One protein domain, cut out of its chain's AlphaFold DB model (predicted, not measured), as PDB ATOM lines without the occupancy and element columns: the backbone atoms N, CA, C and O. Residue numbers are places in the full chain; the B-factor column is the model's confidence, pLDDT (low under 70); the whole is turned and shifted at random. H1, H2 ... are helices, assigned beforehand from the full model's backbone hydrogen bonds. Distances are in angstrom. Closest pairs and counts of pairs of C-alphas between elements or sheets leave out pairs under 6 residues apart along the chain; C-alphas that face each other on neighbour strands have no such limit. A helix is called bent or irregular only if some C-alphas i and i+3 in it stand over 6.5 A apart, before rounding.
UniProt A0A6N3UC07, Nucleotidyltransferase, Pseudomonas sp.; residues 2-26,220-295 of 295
ATOM      1  N   SER A   2     -28.452  21.739  17.611       57.03
ATOM      2  CA  SER A   2     -29.007  21.329  18.925       57.03
ATOM      3  C   SER A   2     -28.014  20.611  19.864       57.03
ATOM      4  O   SER A   2     -27.999  20.917  21.053       57.03
ATOM      5  N   MET A   3     -27.129  19.741  19.351       52.31
ATOM      6  CA  MET A   3     -26.180  18.976  20.193       52.31
ATOM      7  C   MET A   3     -25.164  19.852  20.952       52.31
ATOM      8  O   MET A   3     -24.813  19.556  22.090       52.31
ATOM      9  N   SER A   4     -24.740  20.976  20.364       60.62
ATOM     10  CA  SER A   4     -23.831  21.942  21.010       60.62
ATOM     11  C   SER A   4     -24.489  22.670  22.194       60.62
ATOM     12  O   SER A   4     -23.830  22.950  23.199       60.62
ATOM     13  N   ASN A   5     -25.802  22.909  22.124       65.88
ATOM     14  CA  ASN A   5     -26.558  23.548  23.201       65.88
ATOM     15  C   ASN A   5     -26.780  22.575  24.375       65.88
ATOM     16  O   ASN A   5     -26.641  22.952  25.536       65.88
ATOM     17  N   GLU A   6     -27.049  21.295  24.090       67.56
ATOM     18  CA  GLU A   6     -27.203  20.264  25.126       67.56
ATOM     19  C   GLU A   6     -25.892  19.993  25.883       67.56
ATOM     20  O   GLU A   6     -25.881  19.959  27.112       67.56
ATOM     21  N   GLN A   7     -24.764  19.884  25.174       66.94
ATOM     22  CA  GLN A   7     -23.449  19.711  25.803       66.94
ATOM     23  C   GLN A   7     -23.057  20.911  26.678       66.94
ATOM     24  O   GLN A   7     -22.508  20.730  27.768       66.94
ATOM     25  N   THR A   8     -23.381  22.128  26.235       68.31
ATOM     26  CA  THR A   8     -23.177  23.360  27.015       68.31
ATOM     27  C   THR A   8     -24.039  23.367  28.279       68.31
ATOM     28  O   THR A   8     -23.531  23.644  29.366       68.31
ATOM     29  N   LYS A   9     -25.313  22.967  28.181       74.88
ATOM     30  CA  LYS A   9     -26.201  22.810  29.344       74.88
ATOM     31  C   LYS A   9     -25.677  21.767  30.330       74.88
ATOM     32  O   LYS A   9     -25.613  22.052  31.522       74.88
ATOM     33  N   ARG A  10     -25.246  20.591  29.856       73.81
ATOM     34  CA  ARG A  10     -24.659  19.543  30.712       73.81
ATOM     35  C   ARG A  10     -23.404  20.032  31.443       73.81
ATOM     36  O   ARG A  10     -23.272  19.790  32.635       73.81
ATOM     37  N   ARG A  11     -22.517  20.776  30.770       71.44
ATOM     38  CA  ARG A  11     -21.349  21.418  31.412       71.44
ATOM     39  C   ARG A  11     -21.749  22.419  32.494       71.44
ATOM     40  O   ARG A  11     -21.136  22.448  33.555       71.44
ATOM     41  N   SER A  12     -22.774  23.226  32.232       72.94
ATOM     42  CA  SER A  12     -23.281  24.190  33.209       72.94
ATOM     43  C   SER A  12     -23.845  23.496  34.454       72.94
ATOM     44  O   SER A  12     -23.513  23.903  35.565       72.94
ATOM     45  N   TRP A  13     -24.616  22.418  34.280       79.75
ATOM     46  CA  TRP A  13     -25.145  21.617  35.389       79.75
ATOM     47  C   TRP A  13     -24.056  20.921  36.196       79.75
ATOM     48  O   TRP A  13     -24.106  20.934  37.422       79.75
ATOM     49  N   GLU A  14     -23.055  20.356  35.525       79.44
ATOM     50  CA  GLU A  14     -21.891  19.752  36.174       79.44
ATOM     51  C   GLU A  14     -21.175  20.757  37.080       79.44
ATOM     52  O   GLU A  14     -20.992  20.507  38.271       79.44
ATOM     53  N   HIS A  15     -20.849  21.934  36.538       75.12
ATOM     54  CA  HIS A  15     -20.225  23.003  37.308       75.12
ATOM     55  C   HIS A  15     -21.106  23.447  38.481       75.12
ATOM     56  O   HIS A  15     -20.612  23.616  39.594       75.12
ATOM     57  N   PHE A  16     -22.411  23.603  38.250       82.38
ATOM     58  CA  PHE A  16     -23.364  24.001  39.280       82.38
ATOM     59  C   PHE A  16     -23.440  22.986  40.428       82.38
ATOM     60  O   PHE A  16     -23.355  23.387  41.582       82.38
ATOM     61  N   LEU A  17     -23.548  21.683  40.142       82.94
ATOM     62  CA  LEU A  17     -23.655  20.649  41.179       82.94
ATOM     63  C   LEU A  17     -22.370  20.497  41.991       82.94
ATOM     64  O   LEU A  17     -22.430  20.413  43.217       82.94
ATOM     65  N   LEU A  18     -21.206  20.498  41.335       82.62
ATOM     66  CA  LEU A  18     -19.920  20.432  42.034       82.62
ATOM     67  C   LEU A  18     -19.685  21.688  42.882       82.62
ATOM     68  O   LEU A  18     -19.173  21.606  44.000       82.62
ATOM     69  N   ARG A  19     -20.114  22.854  42.386       83.38
ATOM     70  CA  ARG A  19     -20.099  24.098  43.157       83.38
ATOM     71  C   ARG A  19     -21.060  24.041  44.341       83.38
ATOM     72  O   ARG A  19     -20.646  24.388  45.439       83.38
ATOM     73  N   ALA A  20     -22.283  23.550  44.158       88.00
ATOM     74  CA  ALA A  20     -23.247  23.382  45.240       88.00
ATOM     75  C   ALA A  20     -22.700  22.438  46.322       88.00
ATOM     76  O   ALA A  20     -22.736  22.778  47.501       88.00
ATOM     77  N   ALA A  21     -22.104  21.303  45.932       88.75
ATOM     78  CA  ALA A  21     -21.448  20.370  46.849       88.75
ATOM     79  C   ALA A  21     -20.295  21.027  47.636       88.75
ATOM     80  O   ALA A  21     -20.123  20.768  48.831       88.75
ATOM     81  N   LYS A  22     -19.522  21.909  46.989       86.62
ATOM     82  CA  LYS A  22     -18.477  22.708  47.642       86.62
ATOM     83  C   LYS A  22     -19.066  23.742  48.606       86.62
ATOM     84  O   LYS A  22     -18.604  23.842  49.735       86.62
ATOM     85  N   GLU A  23     -20.096  24.481  48.203       89.12
ATOM     86  CA  GLU A  23     -20.712  25.542  49.014       89.12
ATOM     87  C   GLU A  23     -21.356  24.997  50.299       89.12
ATOM     88  O   GLU A  23     -21.215  25.605  51.367       89.12
ATOM     89  N   ILE A  24     -21.980  23.815  50.228       91.69
ATOM     90  CA  ILE A  24     -22.551  23.139  51.403       91.69
ATOM     91  C   ILE A  24     -21.499  22.473  52.296       91.69
ATOM     92  O   ILE A  24     -21.854  22.057  53.395       91.69
ATOM     93  N   SER A  25     -20.246  22.337  51.852       91.81
ATOM     94  CA  SER A  25     -19.148  21.821  52.683       91.81
ATOM     95  C   SER A  25     -18.724  22.858  53.728       91.81
ATOM     96  O   SER A  25     -19.105  24.025  53.637       91.81
ATOM     97  N   LEU A  26     -17.932  22.441  54.719       91.69
ATOM     98  CA  LEU A  26     -17.367  23.336  55.737       91.69
ATOM     99  C   LEU A  26     -16.581  24.494  55.106       91.69
ATOM    100  O   LEU A  26     -15.892  24.304  54.105       91.69
ATOM    101  N   ASP A 220     -12.076  18.818  47.628       68.94
ATOM    102  CA  ASP A 220     -11.983  17.823  46.570       68.94
ATOM    103  C   ASP A 220     -13.359  17.596  45.919       68.94
ATOM    104  O   ASP A 220     -14.399  17.546  46.590       68.94
ATOM    105  N   GLN A 221     -13.354  17.526  44.591       66.69
ATOM    106  CA  GLN A 221     -14.547  17.471  43.748       66.69
ATOM    107  C   GLN A 221     -14.825  16.055  43.240       66.69
ATOM    108  O   GLN A 221     -15.509  15.894  42.227       66.69
ATOM    109  N   ASP A 222     -14.318  15.031  43.934       80.19
ATOM    110  CA  ASP A 222     -14.555  13.653  43.525       80.19
ATOM    111  C   ASP A 222     -16.072  13.350  43.463       80.19
ATOM    112  O   ASP A 222     -16.829  13.731  44.373       80.19
ATOM    113  N   PRO A 223     -16.559  12.690  42.390       87.25
ATOM    114  CA  PRO A 223     -17.993  12.502  42.177       87.25
ATOM    115  C   PRO A 223     -18.692  11.732  43.304       87.25
ATOM    116  O   PRO A 223     -19.868  11.990  43.574       87.25
ATOM    117  N   LEU A 224     -17.995  10.820  43.993       92.19
ATOM    118  CA  LEU A 224     -18.561  10.054  45.104       92.19
ATOM    119  C   LEU A 224     -18.883  10.971  46.287       92.19
ATOM    120  O   LEU A 224     -20.029  11.017  46.744       92.19
ATOM    121  N   ARG A 225     -17.903  11.737  46.778       92.19
ATOM    122  CA  ARG A 225     -18.111  12.647  47.912       92.19
ATOM    123  C   ARG A 225     -19.067  13.772  47.568       92.19
ATOM    124  O   ARG A 225     -19.898  14.114  48.412       92.19
ATOM    125  N   ALA A 226     -19.002  14.309  46.350       91.12
ATOM    126  CA  ALA A 226     -19.973  15.290  45.877       91.12
ATOM    127  C   ALA A 226     -21.402  14.723  45.944       91.12
ATOM    128  O   ALA A 226     -22.281  15.348  46.541       91.12
ATOM    129  N   THR A 227     -21.613  13.503  45.439       94.50
ATOM    130  CA  THR A 227     -22.916  12.822  45.495       94.50
ATOM    131  C   THR A 227     -23.383  12.611  46.933       94.50
ATOM    132  O   THR A 227     -24.515  12.954  47.264       94.50
ATOM    133  N   ILE A 228     -22.516  12.114  47.823       96.12
ATOM    134  CA  ILE A 228     -22.861  11.896  49.236       96.12
ATOM    135  C   ILE A 228     -23.277  13.208  49.912       96.12
ATOM    136  O   ILE A 228     -24.297  13.244  50.602       96.12
ATOM    137  N   LYS A 229     -22.520  14.296  49.714       95.25
ATOM    138  CA  LYS A 229     -22.837  15.614  50.289       95.25
ATOM    139  C   LYS A 229     -24.193  16.126  49.790       95.25
ATOM    140  O   LYS A 229     -25.009  16.568  50.600       95.25
ATOM    141  N   LEU A 230     -24.459  16.015  48.487       95.00
ATOM    142  CA  LEU A 230     -25.733  16.419  47.881       95.00
ATOM    143  C   LEU A 230     -26.909  15.569  48.389       95.00
ATOM    144  O   LEU A 230     -27.958  16.120  48.712       95.00
ATOM    145  N   LEU A 231     -26.735  14.254  48.540       96.38
ATOM    146  CA  LEU A 231     -27.761  13.365  49.098       96.38
ATOM    147  C   LEU A 231     -28.056  13.670  50.570       96.38
ATOM    148  O   LEU A 231     -29.219  13.676  50.971       96.38
ATOM    149  N   LYS A 232     -27.029  13.968  51.375       95.56
ATOM    150  CA  LYS A 232     -27.211  14.416  52.764       95.56
ATOM    151  C   LYS A 232     -27.987  15.737  52.827       95.56
ATOM    152  O   LYS A 232     -28.932  15.835  53.603       95.56
ATOM    153  N   ARG A 233     -27.649  16.711  51.970       95.12
ATOM    154  CA  ARG A 233     -28.398  17.975  51.851       95.12
ATOM    155  C   ARG A 233     -29.853  17.726  51.469       95.12
ATOM    156  O   ARG A 233     -30.747  18.231  52.138       95.12
ATOM    157  N   HIS A 234     -30.083  16.916  50.438       95.00
ATOM    158  CA  HIS A 234     -31.424  16.563  49.980       95.00
ATOM    159  C   HIS A 234     -32.255  15.919  51.093       95.00
ATOM    160  O   HIS A 234     -33.410  16.288  51.299       95.00
ATOM    161  N   ARG A 235     -31.654  14.990  51.841       94.69
ATOM    162  CA  ARG A 235     -32.260  14.363  53.016       94.69
ATOM    163  C   ARG A 235     -32.676  15.401  54.062       94.69
ATOM    164  O   ARG A 235     -33.792  15.319  54.566       94.69
ATOM    165  N   ASP A 236     -31.790  16.332  54.410       93.25
ATOM    166  CA  ASP A 236     -32.057  17.323  55.460       93.25
ATOM    167  C   ASP A 236     -33.165  18.296  55.042       93.25
ATOM    168  O   ASP A 236     -34.114  18.516  55.792       93.25
ATOM    169  N   GLU A 237     -33.127  18.787  53.803       93.56
ATOM    170  CA  GLU A 237     -34.197  19.618  53.242       93.56
ATOM    171  C   GLU A 237     -35.534  18.876  53.151       93.56
ATOM    172  O   GLU A 237     -36.586  19.457  53.421       93.56
ATOM    173  N   TRP A 238     -35.519  17.595  52.768       94.75
ATOM    174  CA  TRP A 238     -36.716  16.758  52.747       94.75
ATOM    175  C   TRP A 238     -37.312  16.601  54.148       94.75
ATOM    176  O   TRP A 238     -38.517  16.800  54.314       94.75
ATOM    177  N   ALA A 239     -36.486  16.294  55.151       92.31
ATOM    178  CA  ALA A 239     -36.934  16.113  56.529       92.31
ATOM    179  C   ALA A 239     -37.564  17.401  57.083       92.31
ATOM    180  O   ALA A 239     -38.661  17.347  57.636       92.31
ATOM    181  N   ILE A 240     -36.932  18.556  56.847       90.44
ATOM    182  CA  ILE A 240     -37.446  19.872  57.258       90.44
ATOM    183  C   ILE A 240     -38.760  20.194  56.536       90.44
ATOM    184  O   ILE A 240     -39.770  20.485  57.176       90.44
ATOM    185  N   ARG A 241     -38.779  20.102  55.199       93.38
ATOM    186  CA  ARG A 241     -39.954  20.452  54.382       93.38
ATOM    187  C   ARG A 241     -41.164  19.575  54.696       93.38
ATOM    188  O   ARG A 241     -42.292  20.054  54.634       93.38
ATOM    189  N   THR A 242     -40.941  18.296  54.994       93.56
ATOM    190  CA  THR A 242     -42.019  17.329  55.262       93.56
ATOM    191  C   THR A 242     -42.319  17.139  56.747       93.56
ATOM    192  O   THR A 242     -43.283  16.450  57.064       93.56
ATOM    193  N   LYS A 243     -41.534  17.755  57.644       90.19
ATOM    194  CA  LYS A 243     -41.609  17.576  59.104       90.19
ATOM    195  C   LYS A 243     -41.488  16.107  59.551       90.19
ATOM    196  O   LYS A 243     -42.076  15.719  60.551       90.19
ATOM    197  N   ASN A 244     -40.719  15.301  58.814       88.00
ATOM    198  CA  ASN A 244     -40.489  13.875  59.086       88.00
ATOM    199  C   ASN A 244     -39.049  13.618  59.550       88.00
ATOM    200  O   ASN A 244     -38.327  12.795  58.981       88.00
ATOM    201  N   THR A 245     -38.605  14.352  60.567       83.56
ATOM    202  CA  THR A 245     -37.251  14.235  61.130       83.56
ATOM    203  C   THR A 245     -36.963  12.833  61.673       83.56
ATOM    204  O   THR A 245     -35.862  12.324  61.466       83.56
ATOM    205  N   ASP A 246     -37.966  12.162  62.244       86.00
ATOM    206  CA  ASP A 246     -37.844  10.816  62.829       86.00
ATOM    207  C   ASP A 246     -37.590   9.710  61.791       86.00
ATOM    208  O   ASP A 246     -37.026   8.662  62.104       86.00
ATOM    209  N   HIS A 247     -37.968   9.941  60.531       88.56
ATOM    210  CA  HIS A 247     -37.785   8.986  59.432       88.56
ATOM    211  C   HIS A 247     -36.550   9.282  58.580       88.56
ATOM    212  O   HIS A 247     -36.343   8.665  57.532       88.56
ATOM    213  N   ARG A 248     -35.717  10.233  59.009       90.06
ATOM    214  CA  ARG A 248     -34.524  10.658  58.288       90.06
ATOM    215  C   ARG A 248     -33.474   9.532  58.246       90.06
ATOM    216  O   ARG A 248     -32.967   9.139  59.296       90.06
ATOM    217  N   PRO A 249     -33.053   9.052  57.057       91.25
ATOM    218  CA  PRO A 249     -31.978   8.069  56.963       91.25
ATOM    219  C   PRO A 249     -30.665   8.588  57.561       91.25
ATOM    220  O   PRO A 249     -30.193   9.680  57.223       91.25
ATOM    221  N   ILE A 250     -30.023   7.792  58.414       92.69
ATOM    222  CA  ILE A 250     -28.727   8.169  58.987       92.69
ATOM    223  C   ILE A 250     -27.660   8.300  57.891       92.69
ATOM    224  O   ILE A 250     -27.672   7.578  56.891       92.69
ATOM    225  N   SER A 251     -26.692   9.199  58.097       93.69
ATOM    226  CA  SER A 251     -25.635   9.484  57.113       93.69
ATOM    227  C   SER A 251     -24.874   8.224  56.678       93.69
ATOM    228  O   SER A 251     -24.551   8.087  55.503       93.69
ATOM    229  N   ALA A 252     -24.642   7.273  57.591       94.25
ATOM    230  CA  ALA A 252     -23.953   6.020  57.280       94.25
ATOM    231  C   ALA A 252     -24.675   5.183  56.206       94.25
ATOM    232  O   ALA A 252     -24.008   4.604  55.351       94.25
ATOM    233  N   VAL A 253     -26.014   5.160  56.200       95.56
ATOM    234  CA  VAL A 253     -26.809   4.431  55.194       95.56
ATOM    235  C   VAL A 253     -26.652   5.079  53.822       95.56
ATOM    236  O   VAL A 253     -26.327   4.386  52.861       95.56
ATOM    237  N   ILE A 254     -26.799   6.406  53.739       96.69
ATOM    238  CA  ILE A 254     -26.619   7.158  52.487       96.69
ATOM    239  C   ILE A 254     -25.214   6.935  51.930       96.69
ATOM    240  O   ILE A 254     -25.062   6.571  50.766       96.69
ATOM    241  N   THR A 255     -24.192   7.105  52.769       96.62
ATOM    242  CA  THR A 255     -22.795   6.940  52.361       96.62
ATOM    243  C   THR A 255     -22.502   5.519  51.889       96.62
ATOM    244  O   THR A 255     -21.844   5.346  50.865       96.62
ATOM    245  N   THR A 256     -23.023   4.502  52.579       97.00
ATOM    246  CA  THR A 256     -22.832   3.097  52.191       97.00
ATOM    247  C   THR A 256     -23.478   2.801  50.838       97.00
ATOM    248  O   THR A 256     -22.810   2.283  49.943       97.00
ATOM    249  N   LEU A 257     -24.752   3.167  50.656       97.62
ATOM    250  CA  LEU A 257     -25.487   2.896  49.416       97.62
ATOM    251  C   LEU A 257     -24.890   3.645  48.220       97.62
ATOM    252  O   LEU A 257     -24.686   3.050  47.166       97.62
ATOM    253  N   ALA A 258     -24.547   4.926  48.396       97.19
ATOM    254  CA  ALA A 258     -23.908   5.724  47.352       97.19
ATOM    255  C   ALA A 258     -22.528   5.170  46.964       97.19
ATOM    256  O   ALA A 258     -22.178   5.174  45.789       97.19
ATOM    257  N   THR A 259     -21.755   4.656  47.928       96.88
ATOM    258  CA  THR A 259     -20.438   4.063  47.645       96.88
ATOM    259  C   THR A 259     -20.566   2.747  46.879       96.88
ATOM    260  O   THR A 259     -19.808   2.525  45.940       96.88
ATOM    261  N   HIS A 260     -21.542   1.894  47.209       97.44
ATOM    262  CA  HIS A 260     -21.814   0.692  46.413       97.44
ATOM    263  C   HIS A 260     -22.225   1.030  44.976       97.44
ATOM    264  O   HIS A 260     -21.620   0.510  44.043       97.44
ATOM    265  N   ALA A 261     -23.160   1.968  44.806       97.00
ATOM    266  CA  ALA A 261     -23.577   2.431  43.486       97.00
ATOM    267  C   ALA A 261     -22.406   3.026  42.691       97.00
ATOM    268  O   ALA A 261     -22.243   2.735  41.509       97.00
ATOM    269  N   TYR A 262     -21.538   3.805  43.343       95.12
ATOM    270  CA  TYR A 262     -20.328   4.337  42.719       95.12
ATOM    271  C   TYR A 262     -19.378   3.247  42.238       95.12
ATOM    272  O   TYR A 262     -18.836   3.378  41.148       95.12
ATOM    273  N   LEU A 263     -19.169   2.177  43.006       94.88
ATOM    274  CA  LEU A 263     -18.285   1.083  42.591       94.88
ATOM    275  C   LEU A 263     -18.782   0.405  41.308       94.88
ATOM    276  O   LEU A 263     -17.974   0.086  40.434       94.88
ATOM    277  N   ASP A 264     -20.098   0.248  41.155       94.56
ATOM    278  CA  ASP A 264     -20.690  -0.280  39.922       94.56
ATOM    279  C   ASP A 264     -20.493   0.686  38.746       94.56
ATOM    280  O   ASP A 264     -20.101   0.264  37.654       94.56
ATOM    281  N   VAL A 265     -20.697   1.986  38.975       93.06
ATOM    282  CA  VAL A 265     -20.464   3.042  37.973       93.06
ATOM    283  C   VAL A 265     -18.987   3.119  37.571       93.06
ATOM    284  O   VAL A 265     -18.674   3.190  36.385       93.06
ATOM    285  N   ALA A 266     -18.066   3.056  38.532       90.31
ATOM    286  CA  ALA A 266     -16.628   3.081  38.295       90.31
ATOM    287  C   ALA A 266     -16.180   1.871  37.473       90.31
ATOM    288  O   ALA A 266     -15.435   2.028  36.504       90.31
ATOM    289  N   LYS A 267     -16.695   0.680  37.793       90.75
ATOM    290  CA  LYS A 267     -16.445  -0.538  37.020       90.75
ATOM    291  C   LYS A 267     -16.926  -0.413  35.573       90.75
ATOM    292  O   LYS A 267     -16.184  -0.767  34.662       90.75
ATOM    293  N   GLU A 268     -18.133   0.096  35.347       88.19
ATOM    294  CA  GLU A 268     -18.675   0.299  33.996       88.19
ATOM    295  C   GLU A 268     -17.920   1.385  33.219       88.19
ATOM    296  O   GLU A 268     -17.689   1.257  32.017       88.19
ATOM    297  N   SER A 269     -17.435   2.417  33.914       85.94
ATOM    298  CA  SER A 269     -16.695   3.508  33.282       85.94
ATOM    299  C   SER A 269     -15.357   3.087  32.661       85.94
ATOM    300  O   SER A 269     -14.819   3.808  31.821       85.94
ATOM    301  N   GLN A 270     -14.843   1.904  33.024       84.19
ATOM    302  CA  GLN A 270     -13.647   1.319  32.415       84.19
ATOM    303  C   GLN A 270     -13.843   1.019  30.924       84.19
ATOM    304  O   GLN A 270     -12.882   1.095  30.159       84.19
ATOM    305  N   SER A 271     -15.066   0.679  30.503       83.94
ATOM    306  CA  SER A 271     -15.405   0.449  29.094       83.94
ATOM    307  C   SER A 271     -16.126   1.638  28.459       83.94
ATOM    308  O   SER A 271     -15.964   1.872  27.262       83.94
ATOM    309  N   MET A 272     -16.891   2.405  29.242       82.44
ATOM    310  CA  MET A 272     -17.628   3.578  28.771       82.44
ATOM    311  C   MET A 272     -17.355   4.795  29.667       82.44
ATOM    312  O   MET A 272     -18.067   4.998  30.648       82.44
ATOM    313  N   PRO A 273     -16.358   5.633  29.328       82.00
ATOM    314  CA  PRO A 273     -16.052   6.867  30.045       82.00
ATOM    315  C   PRO A 273     -17.287   7.707  30.383       82.00
ATOM    316  O   PRO A 273     -18.064   8.072  29.498       82.00
ATOM    317  N   LEU A 274     -17.432   8.059  31.661       80.31
ATOM    318  CA  LEU A 274     -18.499   8.932  32.147       80.31
ATOM    319  C   LEU A 274     -17.930  10.269  32.599       80.31
ATOM    320  O   LEU A 274     -16.843  10.353  33.168       80.31
ATOM    321  N   ARG A 275     -18.699  11.330  32.371       80.50
ATOM    322  CA  ARG A 275     -18.402  12.647  32.934       80.50
ATOM    323  C   ARG A 275     -18.889  12.720  34.384       80.50
ATOM    324  O   ARG A 275     -19.822  11.992  34.727       80.50
ATOM    325  N   PRO A 276     -18.341  13.617  35.222       80.38
ATOM    326  CA  PRO A 276     -18.777  13.781  36.609       80.38
ATOM    327  C   PRO A 276     -20.295  13.901  36.784       80.38
ATOM    328  O   PRO A 276     -20.853  13.231  37.647       80.38
ATOM    329  N   LEU A 277     -20.984  14.689  35.949       83.62
ATOM    330  CA  LEU A 277     -22.447  14.793  36.028       83.62
ATOM    331  C   LEU A 277     -23.146  13.452  35.764       83.62
ATOM    332  O   LEU A 277     -24.047  13.077  36.510       83.62
ATOM    333  N   ASP A 278     -22.734  12.736  34.719       86.38
ATOM    334  CA  ASP A 278     -23.339  11.455  34.346       86.38
ATOM    335  C   ASP A 278     -23.065  10.389  35.419       86.38
ATOM    336  O   ASP A 278     -23.954   9.615  35.764       86.38
ATOM    337  N   ALA A 279     -21.874  10.418  36.026       88.69
ATOM    338  CA  ALA A 279     -21.535   9.584  37.171       88.69
ATOM    339  C   ALA A 279     -22.433   9.867  38.382       88.69
ATOM    340  O   ALA A 279     -23.004   8.935  38.939       88.69
ATOM    341  N   ILE A 280     -22.608  11.140  38.766       90.88
ATOM    342  CA  ILE A 280     -23.495  11.540  39.874       90.88
ATOM    343  C   ILE A 280     -24.922  11.029  39.628       90.88
ATOM    344  O   ILE A 280     -25.537  10.452  40.525       90.88
ATOM    345  N   LEU A 281     -25.442  11.202  38.410       92.69
ATOM    346  CA  LEU A 281     -26.783  10.743  38.046       92.69
ATOM    347  C   LEU A 281     -26.910   9.215  38.111       92.69
ATOM    348  O   LEU A 281     -27.881   8.716  38.681       92.69
ATOM    349  N   GLU A 282     -25.931   8.470  37.591       94.69
ATOM    350  CA  GLU A 282     -25.949   7.006  37.638       94.69
ATOM    351  C   GLU A 282     -25.809   6.455  39.060       94.69
ATOM    352  O   GLU A 282     -26.487   5.484  39.398       94.69
ATOM    353  N   ILE A 283     -25.009   7.090  39.925       95.19
ATOM    354  CA  ILE A 283     -24.928   6.718  41.345       95.19
ATOM    355  C   ILE A 283     -26.314   6.829  41.981       95.19
ATOM    356  O   ILE A 283     -26.798   5.875  42.585       95.19
ATOM    357  N   VAL A 284     -26.982   7.975  41.814       96.06
ATOM    358  CA  VAL A 284     -28.323   8.198  42.373       96.06
ATOM    359  C   VAL A 284     -29.328   7.191  41.813       96.06
ATOM    360  O   VAL A 284     -30.127   6.646  42.575       96.06
ATOM    361  N   ARG A 285     -29.263   6.893  40.508       96.94
ATOM    362  CA  ARG A 285     -30.147   5.924  39.845       96.94
ATOM    363  C   ARG A 285     -30.006   4.506  40.407       96.94
ATOM    364  O   ARG A 285     -31.008   3.804  40.481       96.94
ATOM    365  N   ARG A 286     -28.794   4.094  40.794       96.75
ATOM    366  CA  ARG A 286     -28.469   2.724  41.241       96.75
ATOM    367  C   ARG A 286     -28.563   2.510  42.749       96.75
ATOM    368  O   ARG A 286     -28.593   1.370  43.195       96.75
ATOM    369  N   ILE A 287     -28.656   3.570  43.559       96.06
ATOM    370  CA  ILE A 287     -28.837   3.442  45.020       96.06
ATOM    371  C   ILE A 287     -29.952   2.448  45.408       96.06
ATOM    372  O   ILE A 287     -29.701   1.623  46.292       96.06
ATOM    373  N   PRO A 288     -31.149   2.466  44.780       95.50
ATOM    374  CA  PRO A 288     -32.213   1.515  45.101       95.50
ATOM    375  C   PRO A 288     -31.829   0.043  44.888       95.50
ATOM    376  O   PRO A 288     -32.281  -0.802  45.659       95.50
ATOM    377  N   ASP A 289     -30.960  -0.263  43.920       95.94
ATOM    378  CA  ASP A 289     -30.529  -1.633  43.594       95.94
ATOM    379  C   ASP A 289     -29.690  -2.262  44.723       95.94
ATOM    380  O   ASP A 289     -29.581  -3.484  44.843       95.94
ATOM    381  N   HIS A 290     -29.132  -1.429  45.606       95.25
ATOM    382  CA  HIS A 290     -28.362  -1.859  46.774       95.25
ATOM    383  C   HIS A 290     -29.199  -1.975  48.056       95.25
ATOM    384  O   HIS A 290     -28.671  -2.357  49.104       95.25
ATOM    385  N   VAL A 291     -30.504  -1.691  47.996       93.56
ATOM    386  CA  VAL A 291     -31.428  -1.879  49.118       93.56
ATOM    387  C   VAL A 291     -32.037  -3.277  49.044       93.56
ATOM    388  O   VAL A 291     -32.798  -3.606  48.140       93.56
ATOM    389  N   LYS A 292     -31.723  -4.120  50.031       88.50
ATOM    390  CA  LYS A 292     -32.318  -5.458  50.141       88.50
ATOM    391  C   LYS A 292     -33.612  -5.396  50.942       88.50
ATOM    392  O   LYS A 292     -33.574  -5.213  52.158       88.50
ATOM    393  N   TYR A 293     -34.738  -5.621  50.278       84.75
ATOM    394  CA  TYR A 293     -36.024  -5.824  50.937       84.75
ATOM    395  C   TYR A 293     -36.095  -7.266  51.438       84.75
ATOM    396  O   TYR A 293     -36.006  -8.211  50.655       84.75
ATOM    397  N   ARG A 294     -36.203  -7.444  52.756       77.75
ATOM    398  CA  ARG A 294     -36.593  -8.736  53.324       77.75
ATOM    399  C   ARG A 294     -38.118  -8.781  53.288       77.75
ATOM    400  O   ARG A 294     -38.745  -7.955  53.947       77.75
ATOM    401  N   GLY A 295     -38.657  -9.651  52.434       58.12
ATOM    402  CA  GLY A 295     -40.072 -10.023  52.457       58.12
ATOM    403  C   GLY A 295     -40.413 -10.883  53.664       58.12
ATOM    404  O   GLY A 295     -39.464 -11.368  54.326       58.12
TER     405      GLY A 295
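Overview. This is residues 2 to 26 and 220 to 295 of the 295 residues of the protein "Nucleotidyltransferase" of Pseudomonas sp. (UniProt A0A6N3UC07). A loose helical hairpin, H2 and H3, is crossed by a third helix, H4, which packs on the middle of H3 and begins beside the first residue of H2; these three make the core. A fourth helix, H1, crosses the beginnings of H2 and H4 with residues 10 to 22, while its residues 2 to 9 stick out as an arm. The printed part has 101 residues with four named helices, H1 to H4 in that order, and no named strand; the class is all helix. The whole is only just compact, close to loose, with a radius of gyration of the C-alphas of 15.0 A and spans of 45 by 31 by 28 A.

Along the chain. H1, residues 2 to 23, is the longest helix, 31.5 A from first to last C-alpha; C-alpha 2 is at (-29.007, 21.329, 18.925). After the cut, H2 takes residues 223 to 242 and measures 27.8 A, with C-alpha 223 at (-17.993, 12.502, 42.177). H3, residues 251 to 269, measures 26.1 A. H4, residues 276 to 290, measures 21.0 A and ends with C-alpha 290 at (-28.362, -1.859, 46.774). H4 is irregular: C-alphas 285 and 288 are 7.2 A apart.

Arrangement. H2 and H4 are the hubs, each touching the three other helices, and the helix packing is mostly crossed. H4 touches H3 with 18 pairs of C-alphas within 8 A, the closest being those of Ala 261 and Ile 283, 5.0 A apart; the tilt is steep, 64 degrees, opposite ways. The hairpin of H2 and H3 has a steep tilt of 40 degrees, opposite ways; H2 touches H3 with residues 224 to 232 alone, and the closest C-alphas, of Ile 228 and Thr 255, are 5.9 A apart. H2 touches H4 with residues 223 to 227 alone, at a steep tilt of 64 degrees, the same way; the closest C-alphas, of Pro 223 and Pro 276, are 5.8 A apart. H1 touches H4 with residues 10 to 17 alone; the closest C-alphas, of Glu 14 and Leu 277, are 5.0 A apart, and the lines are only just about perpendicular at 71 degrees. H1 touches H2 with residues 18 to 22 alone, about perpendicular at 75 degrees; the closest C-alphas, of Ala 21 and Ala 226, are 5.4 A apart. H1 and H3 are apart. In H1, H2 and H3 every O i to N i+4 pair is within hydrogen-bond range; in H4, 8 of 11 are.

Size, cuts and confidence. The C-alphas farthest apart are those of Ser 4 and Gly 295, the chain's last residue, at 47.7 A. Residues 27 to 219 are not printed; C-alphas 26 and 220 are 12.0 A apart across the cut. The links from H2 to H3, 8 residues, and from H3 to H4, 6 residues, are short. The mean pLDDT of the printed part is 87.1; residues 2 to 8, 220 to 221 and 295 are under 70.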